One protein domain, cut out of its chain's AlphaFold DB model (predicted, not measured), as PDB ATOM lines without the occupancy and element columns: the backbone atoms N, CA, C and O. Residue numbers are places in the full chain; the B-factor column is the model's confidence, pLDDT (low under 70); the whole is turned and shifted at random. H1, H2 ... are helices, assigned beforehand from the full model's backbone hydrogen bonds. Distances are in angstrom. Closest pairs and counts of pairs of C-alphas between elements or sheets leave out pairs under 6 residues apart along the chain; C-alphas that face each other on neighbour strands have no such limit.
ATOM      1  N   PRO A  69     203.942 165.324 198.650       94.38
ATOM      2  CA  PRO A  69     204.460 165.517 197.300       94.38
ATOM      3  C   PRO A  69     205.802 166.255 197.336       94.38
ATOM      4  O   PRO A  69     205.951 167.263 198.021       94.38
ATOM      5  N   TYR A  70     206.786 165.818 196.550       93.56
ATOM      6  CA  TYR A  70     208.083 166.504 196.491       93.56
ATOM      7  C   TYR A  70     207.951 167.986 196.096       93.56
ATOM      8  O   TYR A  70     208.668 168.830 196.626       93.56
ATOM      9  N   THR A  71     206.980 168.304 195.239       94.81
ATOM     10  CA  THR A  71     206.670 169.674 194.812       94.81
ATOM     11  C   THR A  71     206.262 170.585 195.968       94.81
ATOM     12  O   THR A  71     206.499 171.787 195.903       94.81
ATOM     13  N   GLU A  72     205.669 170.047 197.040       94.25
ATOM     14  CA  GLU A  72     205.356 170.839 198.236       94.25
ATOM     15  C   GLU A  72     206.623 171.214 199.007       94.25
ATOM     16  O   GLU A  72     206.737 172.340 199.485       94.25
ATOM     17  N   ILE A  73     207.619 170.325 199.048       93.50
ATOM     18  CA  ILE A  73     208.925 170.607 199.660       93.50
ATOM     19  C   ILE A  73     209.683 171.651 198.836       93.50
ATOM     20  O   ILE A  73     210.298 172.556 199.403       93.50
ATOM     21  N   GLU A  74     209.625 171.558 197.505       94.94
ATOM     22  CA  GLU A  74     210.183 172.580 196.613       94.94
ATOM     23  C   GLU A  74     209.492 173.930 196.809       94.94
ATOM     24  O   GLU A  74     210.166 174.953 196.940       94.94
ATOM     25  N   HIS A  75     208.159 173.931 196.887       95.19
ATOM     26  CA  HIS A  75     207.386 175.136 197.148       95.19
ATOM     27  C   HIS A  75     207.764 175.753 198.497       95.19
ATOM     28  O   HIS A  75     208.101 176.932 198.542       95.19
ATOM     29  N   LEU A  76     207.814 174.954 199.566       94.94
ATOM     30  CA  LEU A  76     208.204 175.403 200.901       94.94
ATOM     31  C   LEU A  76     209.621 175.997 200.912       94.94
ATOM     32  O   LEU A  76     209.850 177.048 201.512       94.94
ATOM     33  N   ALA A  77     210.570 175.355 200.225       96.44
ATOM     34  CA  ALA A  77     211.934 175.856 200.079       96.44
ATOM     35  C   ALA A  77     211.994 177.184 199.306       96.44
ATOM     36  O   ALA A  77     212.818 178.040 199.629       96.44
ATOM     37  N   ALA A  78     211.127 177.368 198.307       96.56
ATOM     38  CA  ALA A  78     211.058 178.581 197.500       96.56
ATOM     39  C   ALA A  78     210.361 179.747 198.222       96.56
ATOM     40  O   ALA A  78     210.776 180.895 198.073       96.56
ATOM     41  N   THR A  79     209.316 179.477 199.011       96.94
ATOM     42  CA  THR A  79     208.545 180.513 199.718       96.94
ATOM     43  C   THR A  79     209.158 180.919 201.050       96.94
ATOM     44  O   THR A  79     208.909 182.027 201.523       96.94
ATOM     45  N   THR A  80     209.962 180.045 201.658       96.62
ATOM     46  CA  THR A  80     210.562 180.272 202.974       96.62
ATOM     47  C   THR A  80     212.088 180.273 202.859       96.62
ATOM     48  O   THR A  80     212.706 179.206 202.897       96.62
ATOM     49  N   PRO A  81     212.741 181.452 202.779       96.88
ATOM     50  CA  PRO A  81     214.176 181.551 202.503       96.88
ATOM     51  C   PRO A  81     215.071 180.745 203.451       96.88
ATOM     52  O   PRO A  81     216.051 180.152 203.013       96.88
ATOM     53  N   ALA A  82     214.727 180.679 204.742       97.50
ATOM     54  CA  ALA A  82     215.478 179.892 205.720       97.50
ATOM     55  C   ALA A  82     215.352 178.374 205.478       97.50
ATOM     56  O   ALA A  82     216.343 177.656 205.595       97.50
ATOM     57  N   VAL A  83     214.178 177.882 205.061       97.75
ATOM     58  CA  VAL A  83     214.005 176.476 204.654       97.75
ATOM     59  C   VAL A  83     214.805 176.189 203.386       97.75
ATOM     60  O   VAL A  83     215.534 175.198 203.343       97.75
ATOM     61  N   GLY A  84     214.746 177.072 202.384       97.25
ATOM     62  CA  GLY A  84     215.566 176.957 201.175       97.25
ATOM     63  C   GLY A  84     217.066 176.931 201.482       97.25
ATOM     64  O   GLY A  84     217.795 176.103 200.937       97.25
ATOM     65  N   ALA A  85     217.518 177.769 202.420       96.88
ATOM     66  CA  ALA A  85     218.904 177.806 202.876       96.88
ATOM     67  C   ALA A  85     219.339 176.521 203.595       96.88
ATOM     68  O   ALA A  85     220.490 176.124 203.436       96.88
ATOM     69  N   ILE A  86     218.451 175.867 204.355       97.12
ATOM     70  CA  ILE A  86     218.723 174.558 204.972       97.12
ATOM     71  C   ILE A  86     218.786 173.475 203.892       97.12
ATOM     72  O   ILE A  86     219.809 172.802 203.755       97.12
ATOM     73  N   LEU A  87     217.706 173.324 203.118       95.56
ATOM     74  CA  LEU A  87     217.512 172.185 202.220       95.56
ATOM     75  C   LEU A  87     218.426 172.214 200.994       95.56
ATOM     76  O   LEU A  87     218.791 171.148 200.503       95.56
ATOM     77  N   ARG A  88     218.786 173.407 200.492       95.00
ATOM     78  CA  ARG A  88     219.719 173.611 199.362       95.00
ATOM     79  C   ARG A  88     219.477 172.625 198.225       95.00
ATOM     80  O   ARG A  88     220.379 171.909 197.782       95.00
ATOM     81  N   LEU A  89     218.212 172.534 197.807       93.00
ATOM     82  CA  LEU A  89     217.753 171.543 196.831       93.00
ATOM     83  C   LEU A  89     218.477 171.685 195.485       93.00
ATOM     84  O   LEU A  89     218.601 170.712 194.741       93.00
ATOM     85  N   ASP A  90     219.009 172.869 195.188       92.12
ATOM     86  CA  ASP A  90     219.865 173.166 194.042       92.12
ATOM     87  C   ASP A  90     221.178 172.364 194.053       92.12
ATOM     88  O   ASP A  90     221.613 171.904 192.999       92.12
ATOM     89  N   LEU A  91     221.759 172.103 195.229       91.50
ATOM     90  CA  LEU A  91     222.990 171.312 195.375       91.50
ATOM     91  C   LEU A  91     222.762 169.804 195.222       91.50
ATOM     92  O   LEU A  91     223.718 169.045 195.045       91.50
ATOM     93  N   LEU A  92     221.509 169.348 195.303       87.88
ATOM     94  CA  LEU A  92     221.159 167.943 195.131       87.88
ATOM     95  C   LEU A  92     221.210 167.575 193.644       87.88
ATOM     96  O   LEU A  92     220.190 167.577 192.968       87.88
ATOM     97  N   ASP A  93     222.382 167.261 193.110       85.94
ATOM     98  CA  ASP A  93     222.501 166.652 191.780       85.94
ATOM     99  C   ASP A  93     222.293 165.127 191.898       85.94
ATOM    100  O   ASP A  93     223.048 164.465 192.621       85.94
ATOM    101  N   PRO A  94     221.298 164.532 191.205       81.31
ATOM    102  CA  PRO A  94     221.075 163.085 191.207       81.31
ATOM    103  C   PRO A  94     222.280 162.236 190.791       81.31
ATOM    104  O   PRO A  94     222.337 161.051 191.130       81.31
ATOM    105  N   ASN A  95     223.220 162.822 190.052       82.50
ATOM    106  CA  ASN A  95     224.428 162.168 189.560       82.50
ATOM    107  C   ASN A  95     225.655 162.462 190.435       82.50
ATOM    108  O   ASN A  95     226.687 161.791 190.307       82.50
ATOM    109  N   ALA A  96     225.562 163.432 191.350       81.81
ATOM    110  CA  ALA A  96     226.649 163.755 192.254       81.81
ATOM    111  C   ALA A  96     226.839 162.654 193.299       81.81
ATOM    112  O   ALA A  96     225.908 162.048 193.830       81.81
ATOM    113  N   ARG A  97     228.102 162.407 193.658       82.12
ATOM    114  CA  ARG A  97     228.400 161.502 194.771       82.12
ATOM    115  C   ARG A  97     228.048 162.201 196.078       82.12
ATOM    116  O   ARG A  97     228.583 163.274 196.347       82.12
ATOM    117  N   THR A  98     227.294 161.527 196.945       82.69
ATOM    118  CA  THR A  98     226.895 162.014 198.282       82.69
ATOM    119  C   THR A  98     228.065 162.560 199.103       82.69
ATOM    120  O   THR A  98     227.910 163.519 199.849       82.69
ATOM    121  N   TYR A  99     229.266 161.992 198.939       83.88
ATOM    122  CA  TYR A  99     230.475 162.493 199.597       83.88
ATOM    123  C   TYR A  99     230.821 163.943 199.221       83.88
ATOM    124  O   TYR A  99     231.234 164.709 200.089       83.88
ATOM    125  N   TYR A 100     230.706 164.309 197.940       87.56
ATOM    126  CA  TYR A 100     230.997 165.671 197.490       87.56
ATOM    127  C   TYR A 100     229.920 166.633 197.961       87.56
ATOM    128  O   TYR A 100     230.273 167.652 198.536       87.56
ATOM    129  N   LEU A 101     228.650 166.228 197.866       89.62
ATOM    130  CA  LEU A 101     227.542 166.984 198.436       89.62
ATOM    131  C   LEU A 101     227.782 167.285 199.920       89.62
ATOM    132  O   LEU A 101     227.841 168.445 200.299       89.62
ATOM    133  N   HIS A 102     228.019 166.267 200.754       88.06
ATOM    134  CA  HIS A 102     228.269 166.489 202.181       88.06
ATOM    135  C   HIS A 102     229.476 167.406 202.419       88.06
ATOM    136  O   HIS A 102     229.416 168.307 203.248       88.06
ATOM    137  N   LYS A 103     230.565 167.241 201.658       90.19
ATOM    138  CA  LYS A 103     231.712 168.152 201.741       90.19
ATOM    139  C   LYS A 103     231.313 169.596 201.406       90.19
ATOM    140  O   LYS A 103     231.734 170.501 202.118       90.19
ATOM    141  N   ASP A 104     230.532 169.814 200.355       91.94
ATOM    142  CA  ASP A 104     230.109 171.147 199.923       91.94
ATOM    143  C   ASP A 104     229.171 171.792 200.954       91.94
ATOM    144  O   ASP A 104     229.360 172.960 201.307       91.94
ATOM    145  N   LEU A 105     228.258 171.004 201.533       93.62
ATOM    146  CA  LEU A 105     227.399 171.421 202.644       93.62
ATOM    147  C   LEU A 105     228.235 171.866 203.858       93.62
ATOM    148  O   LEU A 105     227.949 172.910 204.441       93.62
ATOM    149  N   MET A 106     229.299 171.123 204.188       92.94
ATOM    150  CA  MET A 106     230.212 171.414 205.303       92.94
ATOM    151  C   MET A 106     231.127 172.622 205.067       92.94
ATOM    152  O   MET A 106     231.571 173.245 206.029       92.94
ATOM    153  N   MET A 107     231.454 172.946 203.812       92.06
ATOM    154  CA  MET A 107     232.288 174.109 203.473       92.06
ATOM    155  C   MET A 107     231.524 175.430 203.584       92.06
ATOM    156  O   MET A 107     232.138 176.480 203.770       92.06
ATOM    157  N   LYS A 108     230.198 175.381 203.453       93.69
ATOM    158  CA  LYS A 108     229.296 176.526 203.596       93.69
ATOM    159  C   LYS A 108     228.155 176.139 204.540       93.69
ATOM    160  O   LYS A 108     227.032 175.946 204.067       93.69
ATOM    161  N   PRO A 109     228.434 175.939 205.837       94.88
ATOM    162  CA  PRO A 109     227.401 175.520 206.765       94.88
ATOM    163  C   PRO A 109     226.375 176.638 206.964       94.88
ATOM    164  O   PRO A 109     226.712 177.825 206.935       94.88
ATOM    165  N   VAL A 110     225.123 176.251 207.190       97.19
ATOM    166  CA  VAL A 110     224.066 177.178 207.608       97.19
ATOM    167  C   VAL A 110     224.217 177.392 209.101       97.19
ATOM    168  O   VAL A 110     224.338 176.423 209.842       97.19
ATOM    169  N   ARG A 111     224.227 178.636 209.571       97.88
ATOM    170  CA  ARG A 111     224.329 178.898 211.008       97.88
ATOM    171  C   ARG A 111     223.002 178.609 211.697       97.88
ATOM    172  O   ARG A 111     221.944 178.994 211.199       97.88
ATOM    173  N   LEU A 112     223.070 177.974 212.863       98.38
ATOM    174  CA  LEU A 112     221.917 177.882 213.741       98.38
ATOM    175  C   LEU A 112     221.667 179.256 214.375       98.38
ATOM    176  O   LEU A 112     222.487 179.768 215.140       98.38
ATOM    177  N   ASP A 113     220.542 179.851 214.005       98.25
ATOM    178  CA  ASP A 113     220.044 181.143 214.461       98.25
ATOM    179  C   ASP A 113     218.502 181.074 214.591       98.25
ATOM    180  O   ASP A 113     217.917 180.018 214.316       98.25
ATOM    181  N   PRO A 114     217.816 182.146 215.033       98.44
ATOM    182  CA  PRO A 114     216.361 182.134 215.163       98.44
ATOM    183  C   PRO A 114     215.607 181.752 213.883       98.44
ATOM    184  O   PRO A 114     214.639 181.002 213.959       98.44
ATOM    185  N   ALA A 115     216.051 182.225 212.713       98.25
ATOM    186  CA  ALA A 115     215.379 181.950 211.446       98.25
ATOM    187  C   ALA A 115     215.535 180.476 211.049       98.25
ATOM    188  O   ALA A 115     214.563 179.834 210.650       98.25
ATOM    189  N   THR A 116     216.733 179.915 211.227       98.25
ATOM    190  CA  THR A 116     217.009 178.488 211.025       98.25
ATOM    191  C   THR A 116     216.211 177.623 212.008       98.25
ATOM    192  O   THR A 116     215.639 176.616 211.599       98.25
ATOM    193  N   ALA A 117     216.107 178.009 213.285       98.38
ATOM    194  CA  ALA A 117     215.318 177.273 214.279       98.38
ATOM    195  C   ALA A 117     213.813 177.272 213.951       98.38
ATOM    196  O   ALA A 117     213.173 176.222 213.997       98.38
ATOM    197  N   THR A 118     213.259 178.417 213.538       98.19
ATOM    198  CA  THR A 118     211.885 178.510 213.017       98.19
ATOM    199  C   THR A 118     211.691 177.633 211.779       98.19
ATOM    200  O   THR A 118     210.714 176.892 211.709       98.19
ATOM    201  N   ALA A 119     212.632 177.649 210.831       98.00
ATOM    202  CA  ALA A 119     212.565 176.815 209.632       98.00
ATOM    203  C   ALA A 119     212.597 175.309 209.948       98.00
ATOM    204  O   ALA A 119     211.877 174.538 209.315       98.00
ATOM    205  N   LEU A 120     213.369 174.882 210.953       97.88
ATOM    206  CA  LEU A 120     213.342 173.501 211.447       97.88
ATOM    207  C   LEU A 120     211.960 173.121 212.004       97.88
ATOM    208  O   LEU A 120     211.492 172.015 211.743       97.88
ATOM    209  N   GLY A 121     211.299 174.031 212.728       97.12
ATOM    210  CA  GLY A 121     209.944 173.812 213.250       97.12
ATOM    211  C   GLY A 121     208.899 173.716 212.139       97.12
ATOM    212  O   GLY A 121     208.084 172.798 212.139       97.12
ATOM    213  N   GLN A 122     208.992 174.584 211.128       95.88
ATOM    214  CA  GLN A 122     208.138 174.527 209.935       95.88
ATOM    215  C   GLN A 122     208.331 173.227 209.150       95.88
ATOM    216  O   GLN A 122     207.356 172.626 208.710       95.88
ATOM    217  N   LEU A 123     209.577 172.762 208.998       95.44
ATOM    218  CA  LEU A 123     209.866 171.473 208.369       95.44
ATOM    219  C   LEU A 123     209.289 170.306 209.174       95.44
ATOM    220  O   LEU A 123     208.729 169.384 208.587       95.44
ATOM    221  N   ALA A 124     209.403 170.337 210.503       94.81
ATOM    222  CA  ALA A 124     208.820 169.316 211.365       94.81
ATOM    223  C   ALA A 124     207.285 169.282 211.253       94.81
ATOM    224  O   ALA A 124     206.716 168.200 211.104       94.81
ATOM    225  N   ASP A 125     206.616 170.438 211.269       93.31
ATOM    226  CA  ASP A 125     205.157 170.512 211.113       93.31
ATOM    227  C   ASP A 125     204.706 170.069 209.714       93.31
ATOM    228  O   ASP A 125     203.774 169.275 209.598       93.31
ATOM    229  N   HIS A 126     205.423 170.473 208.659       91.88
ATOM    230  CA  HIS A 126     205.144 170.042 207.284       91.88
ATOM    231  C   HIS A 126     205.325 168.525 207.095       91.88
ATOM    232  O   HIS A 126     204.608 167.890 206.326       91.88
ATOM    233  N   CYS A 127     206.234 167.914 207.857       89.69
ATOM    234  CA  CYS A 127     206.400 166.465 207.941       89.69
ATOM    235  C   CYS A 127     205.410 165.781 208.908       89.69
ATOM    236  O   CYS A 127     205.544 164.582 209.149       89.69
ATOM    237  N   TYR A 128     204.435 166.513 209.460       89.38
ATOM    238  CA  TYR A 128     203.438 166.047 210.434       89.38
ATOM    239  C   TYR A 128     204.047 165.479 211.726       89.38
ATOM    240  O   TYR A 128     203.428 164.690 212.438       89.38
ATOM    241  N   LEU A 129     205.249 165.932 212.088       89.06
ATOM    242  CA  LEU A 129     205.928 165.521 213.320       89.06
ATOM    243  C   LEU A 129     205.469 166.310 214.549       89.06
ATOM    244  O   LEU A 129     205.935 166.051 215.651       89.06
ATOM    245  N   GLY A 130     204.526 167.236 214.395       85.81
ATOM    246  CA  GLY A 130     203.980 168.012 215.505       85.81
ATOM    247  C   GLY A 130     203.252 167.187 216.576       85.81
ATOM    248  O   GLY A 130     203.058 167.671 217.678       85.81
ATOM    249  N   LEU A 131     202.858 165.942 216.287       85.25
ATOM    250  CA  LEU A 131     202.309 165.005 217.284       85.25
ATOM    251  C   LEU A 131     203.303 163.899 217.665       85.25
ATOM    252  O   LEU A 131     202.976 163.015 218.455       85.25
ATOM    253  N   ALA A 132     204.506 163.933 217.093       87.88
ATOM    254  CA  ALA A 132     205.510 162.919 217.332       87.88
ATOM    255  C   ALA A 132     206.028 163.018 218.778       87.88
ATOM    256  O   ALA A 132     206.189 164.122 219.309       87.88
ATOM    257  N   PRO A 133     206.334 161.886 219.433       90.44
ATOM    258  CA  PRO A 133     206.990 161.899 220.731       90.44
ATOM    259  C   PRO A 133     208.307 162.697 220.700       90.44
ATOM    260  O   PRO A 133     209.019 162.654 219.689       90.44
ATOM    261  N   PRO A 134     208.719 163.328 221.817       93.62
ATOM    262  CA  PRO A 134     209.954 164.116 221.894       93.62
ATOM    263  C   PRO A 134     211.205 163.393 221.362       93.62
ATOM    264  O   PRO A 134     212.043 163.995 220.696       93.62
ATOM    265  N   ALA A 135     211.318 162.080 221.575       91.19
ATOM    266  CA  ALA A 135     212.431 161.281 221.053       91.19
ATOM    267  C   ALA A 135     212.490 161.243 219.510       91.19
ATOM    268  O   ALA A 135     213.574 161.290 218.922       91.19
ATOM    269  N   GLN A 136     211.333 161.180 218.842       90.12
ATOM    270  CA  GLN A 136     211.252 161.207 217.380       90.12
ATOM    271  C   GLN A 136     211.582 162.603 216.840       90.12
ATOM    272  O   GLN A 136     212.357 162.714 215.891       90.12
ATOM    273  N   LEU A 137     211.079 163.660 217.490       94.31
ATOM    274  CA  LEU A 137     211.436 165.043 217.162       94.31
ATOM    275  C   LEU A 137     212.943 165.283 217.291       94.31
ATOM    276  O   LEU A 137     213.562 165.818 216.376       94.31
ATOM    277  N   SER A 138     213.554 164.815 218.378       96.56
ATOM    278  CA  SER A 138     214.999 164.917 218.586       96.56
ATOM    279  C   SER A 138     215.793 164.211 217.480       96.56
ATOM    280  O   SER A 138     216.728 164.788 216.927       96.56
ATOM    281  N   THR A 139     215.361 163.012 217.073       92.94
ATOM    282  CA  THR A 139     215.979 162.256 215.967       92.94
ATOM    283  C   THR A 139     215.818 162.966 214.618       92.94
ATOM    284  O   THR A 139     216.749 162.992 213.808       92.94
ATOM    285  N   PHE A 140     214.651 163.564 214.363       94.50
ATOM    286  CA  PHE A 140     214.410 164.372 213.167       94.50
ATOM    287  C   PHE A 140     215.349 165.579 213.123       94.50
ATOM    288  O   PHE A 140     216.062 165.768 212.139       94.50
ATOM    289  N   ILE A 141     215.409 166.346 214.213       97.69
ATOM    290  CA  ILE A 141     216.256 167.538 214.335       97.69
ATOM    291  C   ILE A 141     217.719 167.152 214.156       97.69
ATOM    292  O   ILE A 141     218.417 167.773 213.357       97.69
ATOM    293  N   GLN A 142     218.156 166.067 214.800       97.06
ATOM    294  CA  GLN A 142     219.493 165.520 214.613       97.06
ATOM    295  C   GLN A 142     219.780 165.227 213.133       97.06
ATOM    296  O   GLN A 142     220.816 165.629 212.605       97.06
ATOM    297  N   SER A 143     218.859 164.540 212.454       94.12
ATOM    298  CA  SER A 143     219.024 164.127 211.058       94.12
ATOM    299  C   SER A 143     219.095 165.316 210.102       94.12
ATOM    300  O   SER A 143     219.900 165.301 209.172       94.12
ATOM    301  N   VAL A 144     218.292 166.360 210.331       95.94
ATOM    302  CA  VAL A 144     218.323 167.579 209.509       95.94
ATOM    303  C   VAL A 144     219.592 168.388 209.783       95.94
ATOM    304  O   VAL A 144     220.268 168.789 208.836       95.94
ATOM    305  N   VAL A 145     219.963 168.589 211.051       97.31
ATOM    306  CA  VAL A 145     221.170 169.346 211.432       97.31
ATOM    307  C   VAL A 145     222.435 168.667 210.902       97.31
ATOM    308  O   VAL A 145     223.260 169.337 210.281       97.31
ATOM    309  N   ASP A 146     222.575 167.348 211.072       94.81
ATOM    310  CA  ASP A 146     223.725 166.585 210.563       94.81
ATOM    311  C   ASP A 146     223.701 166.495 209.026       94.81
ATOM    312  O   ASP A 146     224.664 166.852 208.343       94.81
ATOM    313  N   GLY A 147     222.558 166.097 208.457       92.88
ATOM    314  CA  GLY A 147     222.397 165.881 207.020       92.88
ATOM    315  C   GLY A 147     222.647 167.131 206.178       92.88
ATOM    316  O   GLY A 147     223.262 167.036 205.114       92.88
ATOM    317  N   PHE A 148     222.239 168.302 206.677       95.50
ATOM    318  CA  PHE A 148     222.409 169.590 206.001       95.50
ATOM    319  C   PHE A 148     223.520 170.459 206.590       95.50
ATOM    320  O   PHE A 148     223.644 171.620 206.194       95.50
ATOM    321  N   ALA A 149     224.370 169.907 207.462       96.06
ATOM    322  CA  ALA A 149     225.529 170.595 208.028       96.06
ATOM    323  C   ALA A 149     225.185 171.960 208.658       96.06
ATOM    324  O   ALA A 149     225.838 172.970 208.370       96.06
ATOM    325  N   ILE A 150     224.147 171.998 209.494       97.50
ATOM    326  CA  ILE A 150     223.782 173.199 210.250       97.50
ATOM    327  C   ILE A 150     224.787 173.366 211.400       97.50
ATOM    328  O   ILE A 150     224.963 172.482 212.234       97.50
ATOM    329  N   ASP A 151     225.479 174.498 211.431       96.94
ATOM    330  CA  ASP A 151     226.517 174.806 212.404       96.94
ATOM    331  C   ASP A 151     225.944 175.483 213.651       96.94
ATOM    332  O   ASP A 151     225.514 176.639 213.619       96.94
ATOM    333  N   ALA A 152     225.981 174.748 214.762       97.25
ATOM    334  CA  ALA A 152     225.552 175.203 216.079       97.25
ATOM    335  C   ALA A 152     226.722 175.581 217.008       97.25
ATOM    336  O   ALA A 152     226.489 175.965 218.151       97.25
ATOM    337  N   THR A 153     227.979 175.518 216.553       96.06
ATOM    338  CA  THR A 153     229.170 175.704 217.416       96.06
ATOM    339  C   THR A 153     229.172 177.011 218.211       96.06
ATOM    340  O   THR A 153     229.635 177.045 219.346       96.06
ATOM    341  N   GLN A 154     228.600 178.072 217.645       95.50
ATOM    342  CA  GLN A 154     228.483 179.395 218.265       95.50
ATOM    343  C   GLN A 154     227.440 179.493 219.396       95.50
ATOM    344  O   GLN A 154     227.479 180.463 220.148       95.50
ATOM    345  N   VAL A 155     226.514 178.535 219.521       96.38
ATOM    346  CA  VAL A 155     225.413 178.586 220.506       96.38
ATOM    347  C   VAL A 155     225.432 177.446 221.526       96.38
ATOM    348  O   VAL A 155     224.820 177.581 222.576       96.38
ATOM    349  N   LEU A 156     226.173 176.361 221.277       94.62
ATOM    350  CA  LEU A 156     226.169 175.147 222.116       94.62
ATOM    351  C   LEU A 156     226.645 175.326 223.561       94.62
ATOM    352  O   LEU A 156     226.411 174.452 224.383       94.62
ATOM    353  N   HIS A 157     227.353 176.410 223.868       95.25
ATOM    354  CA  HIS A 157     227.855 176.674 225.219       95.25
ATOM    355  C   HIS A 157     227.002 177.690 225.991       95.25
ATOM    356  O   HIS A 157     227.357 178.047 227.113       95.25
ATOM    357  N   ASP A 158     225.913 178.181 225.394       97.50
ATOM    358  CA  ASP A 158     224.996 179.131 226.019       97.50
ATOM    359  C   ASP A 158     223.584 178.536 226.090       97.50
ATOM    360  O   ASP A 158     222.779 178.652 225.159       97.50
ATOM    361  N   ASP A 159     223.275 177.930 227.238       97.19
ATOM    362  CA  ASP A 159     221.979 177.310 227.529       97.19
ATOM    363  C   ASP A 159     220.808 178.279 227.319       97.19
ATOM    364  O   ASP A 159     219.729 177.876 226.880       97.19
ATOM    365  N   LYS A 160     221.001 179.580 227.585       97.81
ATOM    366  CA  LYS A 160     219.941 180.585 227.416       97.81
ATOM    367  C   LYS A 160     219.662 180.833 225.942       97.81
ATOM    368  O   LYS A 160     218.496 180.950 225.556       97.81
ATOM    369  N   ILE A 161     220.706 180.918 225.117       98.06
ATOM    370  CA  ILE A 161     220.546 181.052 223.667       98.06
ATOM    371  C   ILE A 161     219.925 179.778 223.091       98.06
ATOM    372  O   ILE A 161     218.957 179.887 222.340       98.06
ATOM    373  N   MET A 162     220.402 178.588 223.470       98.25
ATOM    374  CA  MET A 162     219.838 177.319 222.994       98.25
ATOM    375  C   MET A 162     218.368 177.150 223.373       98.25
ATOM    376  O   MET A 162     217.551 176.821 222.512       98.25
ATOM    377  N   HIS A 163     217.996 177.469 224.612       98.25
ATOM    378  CA  HIS A 163     216.599 177.470 225.035       98.25
ATOM    379  C   HIS A 163     215.764 178.471 224.219       98.25
ATOM    380  O   HIS A 163     214.661 178.158 223.774       98.25
ATOM    381  N   LYS A 164     216.290 179.677 223.961       98.31
ATOM    382  CA  LYS A 164     215.614 180.677 223.121       98.31
ATOM    383  C   LYS A 164     215.416 180.180 221.684       98.31
ATOM    384  O   LYS A 164     214.367 180.432 221.103       98.31
ATOM    385  N   LEU A 165     216.388 179.468 221.116       98.50
ATOM    386  CA  LEU A 165     216.259 178.818 219.807       98.50
ATOM    387  C   LEU A 165     215.195 177.715 219.824       98.50
ATOM    388  O   LEU A 165     214.372 177.663 218.913       98.50
ATOM    389  N   GLY A 166     215.138 176.917 220.892       98.06
ATOM    390  CA  GLY A 166     214.072 175.937 221.107       98.06
ATOM    391  C   GLY A 166     212.676 176.567 221.136       98.06
ATOM    392  O   GLY A 166     211.758 176.018 220.537       98.06
ATOM    393  N   MET A 167     212.518 177.760 221.721       97.81
ATOM    394  CA  MET A 167     211.248 178.504 221.672       97.81
ATOM    395  C   MET A 167     210.860 178.919 220.244       97.81
ATOM    396  O   MET A 167     209.687 178.854 219.885       97.81
ATOM    397  N   TYR A 168     211.818 179.340 219.408       98.19
ATOM    398  CA  TYR A 168     211.537 179.667 218.001       98.19
ATOM    399  C   TYR A 168     211.116 178.438 217.191       98.19
ATOM    400  O   TYR A 168     210.249 178.556 216.324       98.19
ATOM    401  N   PHE A 169     211.715 177.280 217.479       98.00
ATOM    402  CA  PHE A 169     211.303 175.996 216.918       98.00
ATOM    403  C   PHE A 169     209.885 175.621 217.374       98.00
ATOM    404  O   PHE A 169     209.030 175.361 216.532       98.00
ATOM    405  N   LEU A 170     209.621 175.663 218.684       96.44
ATOM    406  CA  LEU A 170     208.321 175.354 219.289       96.44
ATOM    407  C   LEU A 170     207.200 176.223 218.707       96.44
ATOM    408  O   LEU A 170     206.188 175.696 218.269       96.44
ATOM    409  N   ASN A 171     207.400 177.541 218.629       95.69
ATOM    410  CA  ASN A 171     206.391 178.463 218.093       95.69
ATOM    411  C   ASN A 171     206.064 178.205 216.614       95.69
ATOM    412  O   ASN A 171     204.975 178.538 216.152       95.69
ATOM    413  N   ALA A 172     207.021 177.663 215.861       96.25
ATOM    414  CA  ALA A 172     206.838 177.299 214.463       96.25
ATOM    415  C   ALA A 172     206.188 175.916 214.297       96.25
ATOM    416  O   ALA A 172     205.530 175.663 213.289       96.25
ATOM    417  N   LEU A 173     206.361 175.037 215.286       93.88
ATOM    418  CA  LEU A 173     205.688 173.752 215.395       93.88
ATOM    419  C   LEU A 173     204.241 174.001 215.852       93.88
ATOM    420  O   LEU A 173     203.930 173.970 217.037       93.88
ATOM    421  N   ASN A 174     203.358 174.327 214.905       83.50
ATOM    422  CA  ASN A 174     201.992 174.811 215.140       83.50
ATOM    423  C   ASN A 174     201.055 173.750 215.764       83.50
ATOM    424  O   ASN A 174     200.151 173.238 215.096       83.50
ATOM    425  N   ARG A 175     201.258 173.380 217.038       81.62
ATOM    426  CA  ARG A 175     200.456 172.354 217.723       81.62
ATOM    427  C   ARG A 175     200.111 172.705 219.172       81.62
ATOM    428  O   ARG A 175     201.003 172.959 219.975       81.62
ATOM    429  N   PRO A 176     198.818 172.657 219.537       76.31
ATOM    430  CA  PRO A 176     198.380 172.853 220.911       76.31
ATOM    431  C   PRO A 176     198.536 171.573 221.751       76.31
ATOM    432  O   PRO A 176     198.442 170.461 221.231       76.31
ATOM    433  N   ASN A 177     198.640 171.744 223.073       83.50
ATOM    434  CA  ASN A 177     198.525 170.690 224.097       83.50
ATOM    435  C   ASN A 177     199.704 169.708 224.221       83.50
ATOM    436  O   ASN A 177     199.506 168.568 224.641       83.50
ATOM    437  N   GLN A 178     200.922 170.133 223.892       86.94
ATOM    438  CA  GLN A 178     202.127 169.366 224.204       86.94
ATOM    439  C   GLN A 178     202.915 170.015 225.347       86.94
ATOM    440  O   GLN A 178     202.700 171.173 225.690       86.94
ATOM    441  N   ASP A 179     203.798 169.238 225.973       94.50
ATOM    442  CA  ASP A 179     204.735 169.754 226.969       94.50
ATOM    443  C   ASP A 179     205.833 170.555 226.255       94.50
ATOM    444  O   ASP A 179     206.776 169.982 225.699       94.50
ATOM    445  N   ASP A 180     205.689 171.882 226.265       95.69
ATOM    446  CA  ASP A 180     206.641 172.840 225.691       95.69
ATOM    447  C   ASP A 180     208.085 172.542 226.124       95.69
ATOM    448  O   ASP A 180     209.005 172.553 225.301       95.69
ATOM    449  N   GLY A 181     208.289 172.208 227.403       96.75
ATOM    450  CA  GLY A 181     209.605 171.886 227.948       96.75
ATOM    451  C   GLY A 181     210.190 170.621 227.323       96.75
ATOM    452  O   GLY A 181     211.370 170.589 226.967       96.75
ATOM    453  N   ALA A 182     209.370 169.589 227.122       96.50
ATOM    454  CA  ALA A 182     209.799 168.355 226.470       96.50
ATOM    455  C   ALA A 182     210.182 168.566 224.993       96.50
ATOM    456  O   ALA A 182     211.156 167.972 224.525       96.50
ATOM    457  N   ILE A 183     209.466 169.431 224.265       96.81
ATOM    458  CA  ILE A 183     209.771 169.763 222.862       96.81
ATOM    459  C   ILE A 183     211.067 170.567 222.758       96.81
ATOM    460  O   ILE A 183     211.924 170.256 221.929       96.81
ATOM    461  N   ILE A 184     211.240 171.577 223.613       97.81
ATOM    462  CA  ILE A 184     212.470 172.380 223.661       97.81
ATOM    463  C   ILE A 184     213.668 171.481 223.973       97.81
ATOM    464  O   ILE A 184     214.689 171.557 223.290       97.81
ATOM    465  N   ASN A 185     213.530 170.567 224.936       98.06
ATOM    466  CA  ASN A 185     214.578 169.599 225.257       98.06
ATOM    467  C   ASN A 185     214.862 168.645 224.088       98.06
ATOM    468  O   ASN A 185     216.022 168.346 223.814       98.06
ATOM    469  N   ALA A 186     213.840 168.194 223.354       97.75
ATOM    470  CA  ALA A 186     214.039 167.394 222.146       97.75
ATOM    471  C   ALA A 186     214.851 168.146 221.081       97.75
ATOM    472  O   ALA A 186     215.752 167.561 220.472       97.75
ATOM    473  N   PHE A 187     214.565 169.438 220.896       98.38
ATOM    474  CA  PHE A 187     215.331 170.314 220.015       98.38
ATOM    475  C   PHE A 187     216.794 170.426 220.442       98.38
ATOM    476  O   PHE A 187     217.677 170.166 219.625       98.38
ATOM    477  N   ILE A 188     217.054 170.740 221.713       98.50
ATOM    478  CA  ILE A 188     218.414 170.871 222.252       98.50
ATOM    479  C   ILE A 188     219.192 169.563 222.058       98.50
ATOM    480  O   ILE A 188     220.229 169.565 221.397       98.50
ATOM    481  N   ASN A 189     218.631 168.438 222.510       98.31
ATOM    482  CA  ASN A 189     219.263 167.120 222.397       98.31
ATOM    483  C   ASN A 189     219.578 166.745 220.939       98.31
ATOM    484  O   ASN A 189     220.631 166.173 220.646       98.31
ATOM    485  N   GLY A 190     218.669 167.069 220.010       98.19
ATOM    486  CA  GLY A 190     218.858 166.792 218.585       98.19
ATOM    487  C   GLY A 190     220.014 167.600 217.992       98.19
ATOM    488  O   GLY A 190     220.857 167.050 217.280       98.19
ATOM    489  N   VAL A 191     220.088 168.893 218.325       98.38
ATOM    490  CA  VAL A 191     221.164 169.797 217.889       98.38
ATOM    491  C   VAL A 191     222.519 169.371 218.460       98.38
ATOM    492  O   VAL A 191     223.495 169.294 217.710       98.38
ATOM    493  N   GLU A 192     222.590 169.060 219.754       97.94
ATOM    494  CA  GLU A 192     223.823 168.623 220.423       97.94
ATOM    495  C   GLU A 192     224.368 167.336 219.801       97.94
ATOM    496  O   GLU A 192     225.512 167.298 219.334       97.94
ATOM    497  N   THR A 193     223.514 166.312 219.690       97.38
ATOM    498  CA  THR A 193     223.884 165.012 219.112       97.38
ATOM    499  C   THR A 193     224.367 165.157 217.666       97.38
ATOM    500  O   THR A 193     225.349 164.529 217.253       97.38
ATOM    501  N   ALA A 194     223.707 166.007 216.873       96.88
ATOM    502  CA  ALA A 194     224.134 166.277 215.506       96.88
ATOM    503  C   ALA A 194     225.481 166.997 215.452       96.88
ATOM    504  O   ALA A 194     226.339 166.619 214.652       96.88
ATOM    505  N   ASN A 195     225.722 167.985 216.315       96.31
ATOM    506  CA  ASN A 195     226.998 168.687 216.311       96.31
ATOM    507  C   ASN A 195     228.173 167.765 216.687       96.31
ATOM    508  O   ASN A 195     229.244 167.868 216.089       96.31
ATOM    509  N   GLU A 196     227.981 166.804 217.593       95.69
ATOM    510  CA  GLU A 196     228.985 165.766 217.863       95.69
ATOM    511  C   GLU A 196     229.297 164.896 216.629       95.69
ATOM    512  O   GLU A 196     230.444 164.487 216.408       95.69
ATOM    513  N   SER A 197     228.286 164.583 215.810       94.06
ATOM    514  CA  SER A 197     228.461 163.890 214.523       94.06
ATOM    515  C   SER A 197     229.244 164.754 213.531       94.06
ATOM    516  O   SER A 197     230.265 164.317 212.983       94.06
ATOM    517  N   LEU A 198     228.845 166.020 213.384       94.06
ATOM    518  CA  LEU A 198     229.480 166.985 212.491       94.06
ATOM    519  C   LEU A 198     230.946 167.227 212.862       94.06
ATOM    520  O   LEU A 198     231.804 167.217 211.980       94.06
ATOM    521  N   GLU A 199     231.277 167.360 214.147       93.75
ATOM    522  CA  GLU A 199     232.659 167.517 214.614       93.75
ATOM    523  C   GLU A 199     233.541 166.317 214.249       93.75
ATOM    524  O   GLU A 199     234.670 166.476 213.761       93.75
ATOM    525  N   ARG A 200     233.024 165.093 214.404       92.88
ATOM    526  CA  ARG A 200     233.724 163.879 213.957       92.88
ATOM    527  C   ARG A 200     233.943 163.892 212.442       92.88
ATOM    528  O   ARG A 200     235.051 163.593 211.978       92.88
ATOM    529  N   SER A 201     232.934 164.297 211.675       90.75
ATOM    530  CA  SER A 201     233.015 164.433 210.217       90.75
ATOM    531  C   SER A 201     234.032 165.499 209.786       90.75
ATOM    532  O   SER A 201     234.885 165.216 208.935       90.75
ATOM    533  N   ARG A 202     234.057 166.676 210.431       90.88
ATOM    534  CA  ARG A 202     235.044 167.753 210.192       90.88
ATOM    535  C   ARG A 202     236.473 167.253 210.393       90.88
ATOM    536  O   ARG A 202     237.312 167.398 209.499       90.88
ATOM    537  N   ARG A 203     236.753 166.587 211.517       90.44
ATOM    538  CA  ARG A 203     238.084 166.014 211.816       90.44
ATOM    539  C   ARG A 203     238.514 164.979 210.770       90.44
ATOM    540  O   ARG A 203     239.671 164.960 210.335       90.44
ATOM    541  N   SER A 204     237.578 164.146 210.314       88.12
ATOM    542  CA  SER A 204     237.815 163.154 209.257       88.12
ATOM    543  C   SER A 204     238.160 163.803 207.908       88.12
ATOM    544  O   SER A 204     239.077 163.357 207.214       88.12
ATOM    545  N   LEU A 205     237.496 164.904 207.548       86.56
ATOM    546  CA  LEU A 205     237.784 165.644 206.314       86.56
ATOM    547  C   LEU A 205     239.166 166.317 206.346       86.56
ATOM    548  O   LEU A 205     239.916 166.229 205.368       86.56
ATOM    549  N   VAL A 206     239.542 166.927 207.476       86.12
ATOM    550  CA  VAL A 206     240.850 167.588 207.649       86.12
ATOM    551  C   VAL A 206     242.003 166.584 207.567       86.12
ATOM    552  O   VAL A 206     242.983 166.828 206.855       86.12
ATOM    553  N   SER A 207     241.887 165.433 208.240       85.56
ATOM    554  CA  SER A 207     242.941 164.405 208.233       85.56
ATOM    555  C   SER A 207     243.217 163.867 206.822       85.56
ATOM    556  O   SER A 207     244.374 163.780 206.403       85.56
ATOM    557  N   ARG A 208     242.168 163.619 206.028       79.94
ATOM    558  CA  ARG A 208     242.288 163.149 204.636       79.94
ATOM    559  C   ARG A 208     242.926 164.170 203.698       79.94
ATOM    560  O   ARG A 208     243.649 163.779 202.778       79.94
ATOM    561  N   SER A 209     242.665 165.461 203.911       76.50
ATOM    562  CA  SER A 209     243.279 166.536 203.124       76.50
ATOM    563  C   SER A 209     244.805 166.547 203.300       76.50
ATOM    564  O   SER A 209     245.552 166.562 202.316       76.50
ATOM    565  N   ARG A 210     245.279 166.401 204.547       74.75
ATOM    566  CA  ARG A 210     246.715 166.350 204.877       74.75
ATOM    567  C   ARG A 210     247.418 165.135 204.262       74.75
ATOM    568  O   ARG A 210     248.473 165.296 203.650       74.75
ATOM    569  N   SER A 211     246.814 163.944 204.327       73.06
ATOM    570  CA  SER A 211     247.403 162.723 203.745       73.06
ATOM    571  C   SER A 211     247.598 162.804 202.225       73.06
ATOM    572  O   SER A 211     248.560 162.252 201.694       73.06
ATOM    573  N   ARG A 212     246.716 163.506 201.500       69.50
ATOM    574  CA  ARG A 212     246.856 163.694 200.045       69.50
ATOM    575  C   ARG A 212     247.944 164.701 199.676       69.50
ATOM    576  O   ARG A 212     248.615 164.502 198.668       69.50
ATOM    577  N   SER A 213     248.139 165.741 200.488       67.31
ATOM    578  CA  SER A 213     249.189 166.741 200.258       67.31
ATOM    579  C   SER A 213     250.598 166.179 200.475       67.31
ATOM    580  O   SER A 213     251.513 166.560 199.752       67.31
ATOM    581  N   GLY A 214     250.784 165.261 201.431       63.50
ATOM    582  CA  GLY A 214     252.089 164.640 201.696       63.50
ATOM    583  C   GLY A 214     252.564 163.699 200.583       63.50
ATOM    584  O   GLY A 214     253.751 163.636 200.286       63.50
TER     585      GLY A 214
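Overview. This is residues 69 to 214 of the 219 residues of an uncharacterized protein of Mytilinidion resinicola (UniProt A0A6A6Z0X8). One long, straight helix, H7, runs along one side of a body of shorter helices and makes the longest axis; its last residues, 206 to 214, stick out past the body. H5 runs beside H7, H6 crosses the first part of H7, H4 packs on H6 and H5 on the side away from H7, and H2 and then H1 follow farther out, while H3 lies off to another side between two links. The printed part has 146 residues with seven named helices, H1 to H7 in chain order, and no named strand: the class is all helix. It is compact, with a radius of gyration of the C-alphas of 15.8 A, yet elongated in outline, spanning 58 by 37 by 22 A.

Along the chain. H7, residues 180 to 214, is 52.0 A from first to last C-alpha, from C-alpha 180 at (206.641, 172.840, 225.691) to C-alpha 214 at (252.089, 164.640, 201.696). H6 is residues 159 to 172, 20.0 A; H5 is residues 134 to 147, 19.5 A; H4 is residues 114 to 126, 18.3 A. H3 is residues 98 to 107, H2 is residues 81 to 87, and H1 is residues 70 to 79, beginning with C-alpha 70 at (208.083, 166.504, 196.491).

Arrangement. H7 touches H5 with its residues 182 to 198 alone, at a shallow tilt of 27 degrees, the same way; the closest C-alphas, of Gln 142 and Gly 190, are 4.2 A apart. With residues 180 to 188 alone H7 touches H6, opposite ways at a steep tilt of 68 degrees, only just short of about perpendicular; the C-alphas of Gly 166 and Ile 184 come closest, 4.7 A. H4, the hub, touches H6 at a steep tilt of 41 degrees, closest at the C-alphas of Gly 121 and Phe 169, 4.5 A. H4 touches H5 with residues 120 to 124 alone, closest at the C-alphas of Leu 120 and Ile 141, 7.2 A. H4 also touches H2, closest at the C-alphas of Val 83 and Ala 119, 5.2 A. H1 and H2 touch only at the corner, with the C-alphas of Ala 77 and Gly 84 at 4.0 A. H3 is close but not clearly touching H7, the C-alphas of Met 106 and Arg 202 being closest at 7.8 A, and likewise H5, with those of His 102 and Gly 147 at 7.6 A. H4 and H7 are apart. In each of the seven helices every O i to N i+4 pair is within hydrogen-bond range.

Size, cuts and confidence. The C-alphas farthest apart, of Asn 177 and Gly 214, are 58.4 A apart. The printed part has no cut. The link from H5 to H6, 11 residues, is long; in it residues 150 to 151 pair in parallel with residues 110 to 111. Residues 94 to 100, of which 98 to 100 belong to H3, stand free. The mean pLDDT of the printed part is 92.8; residues 212 to 214 are under 70.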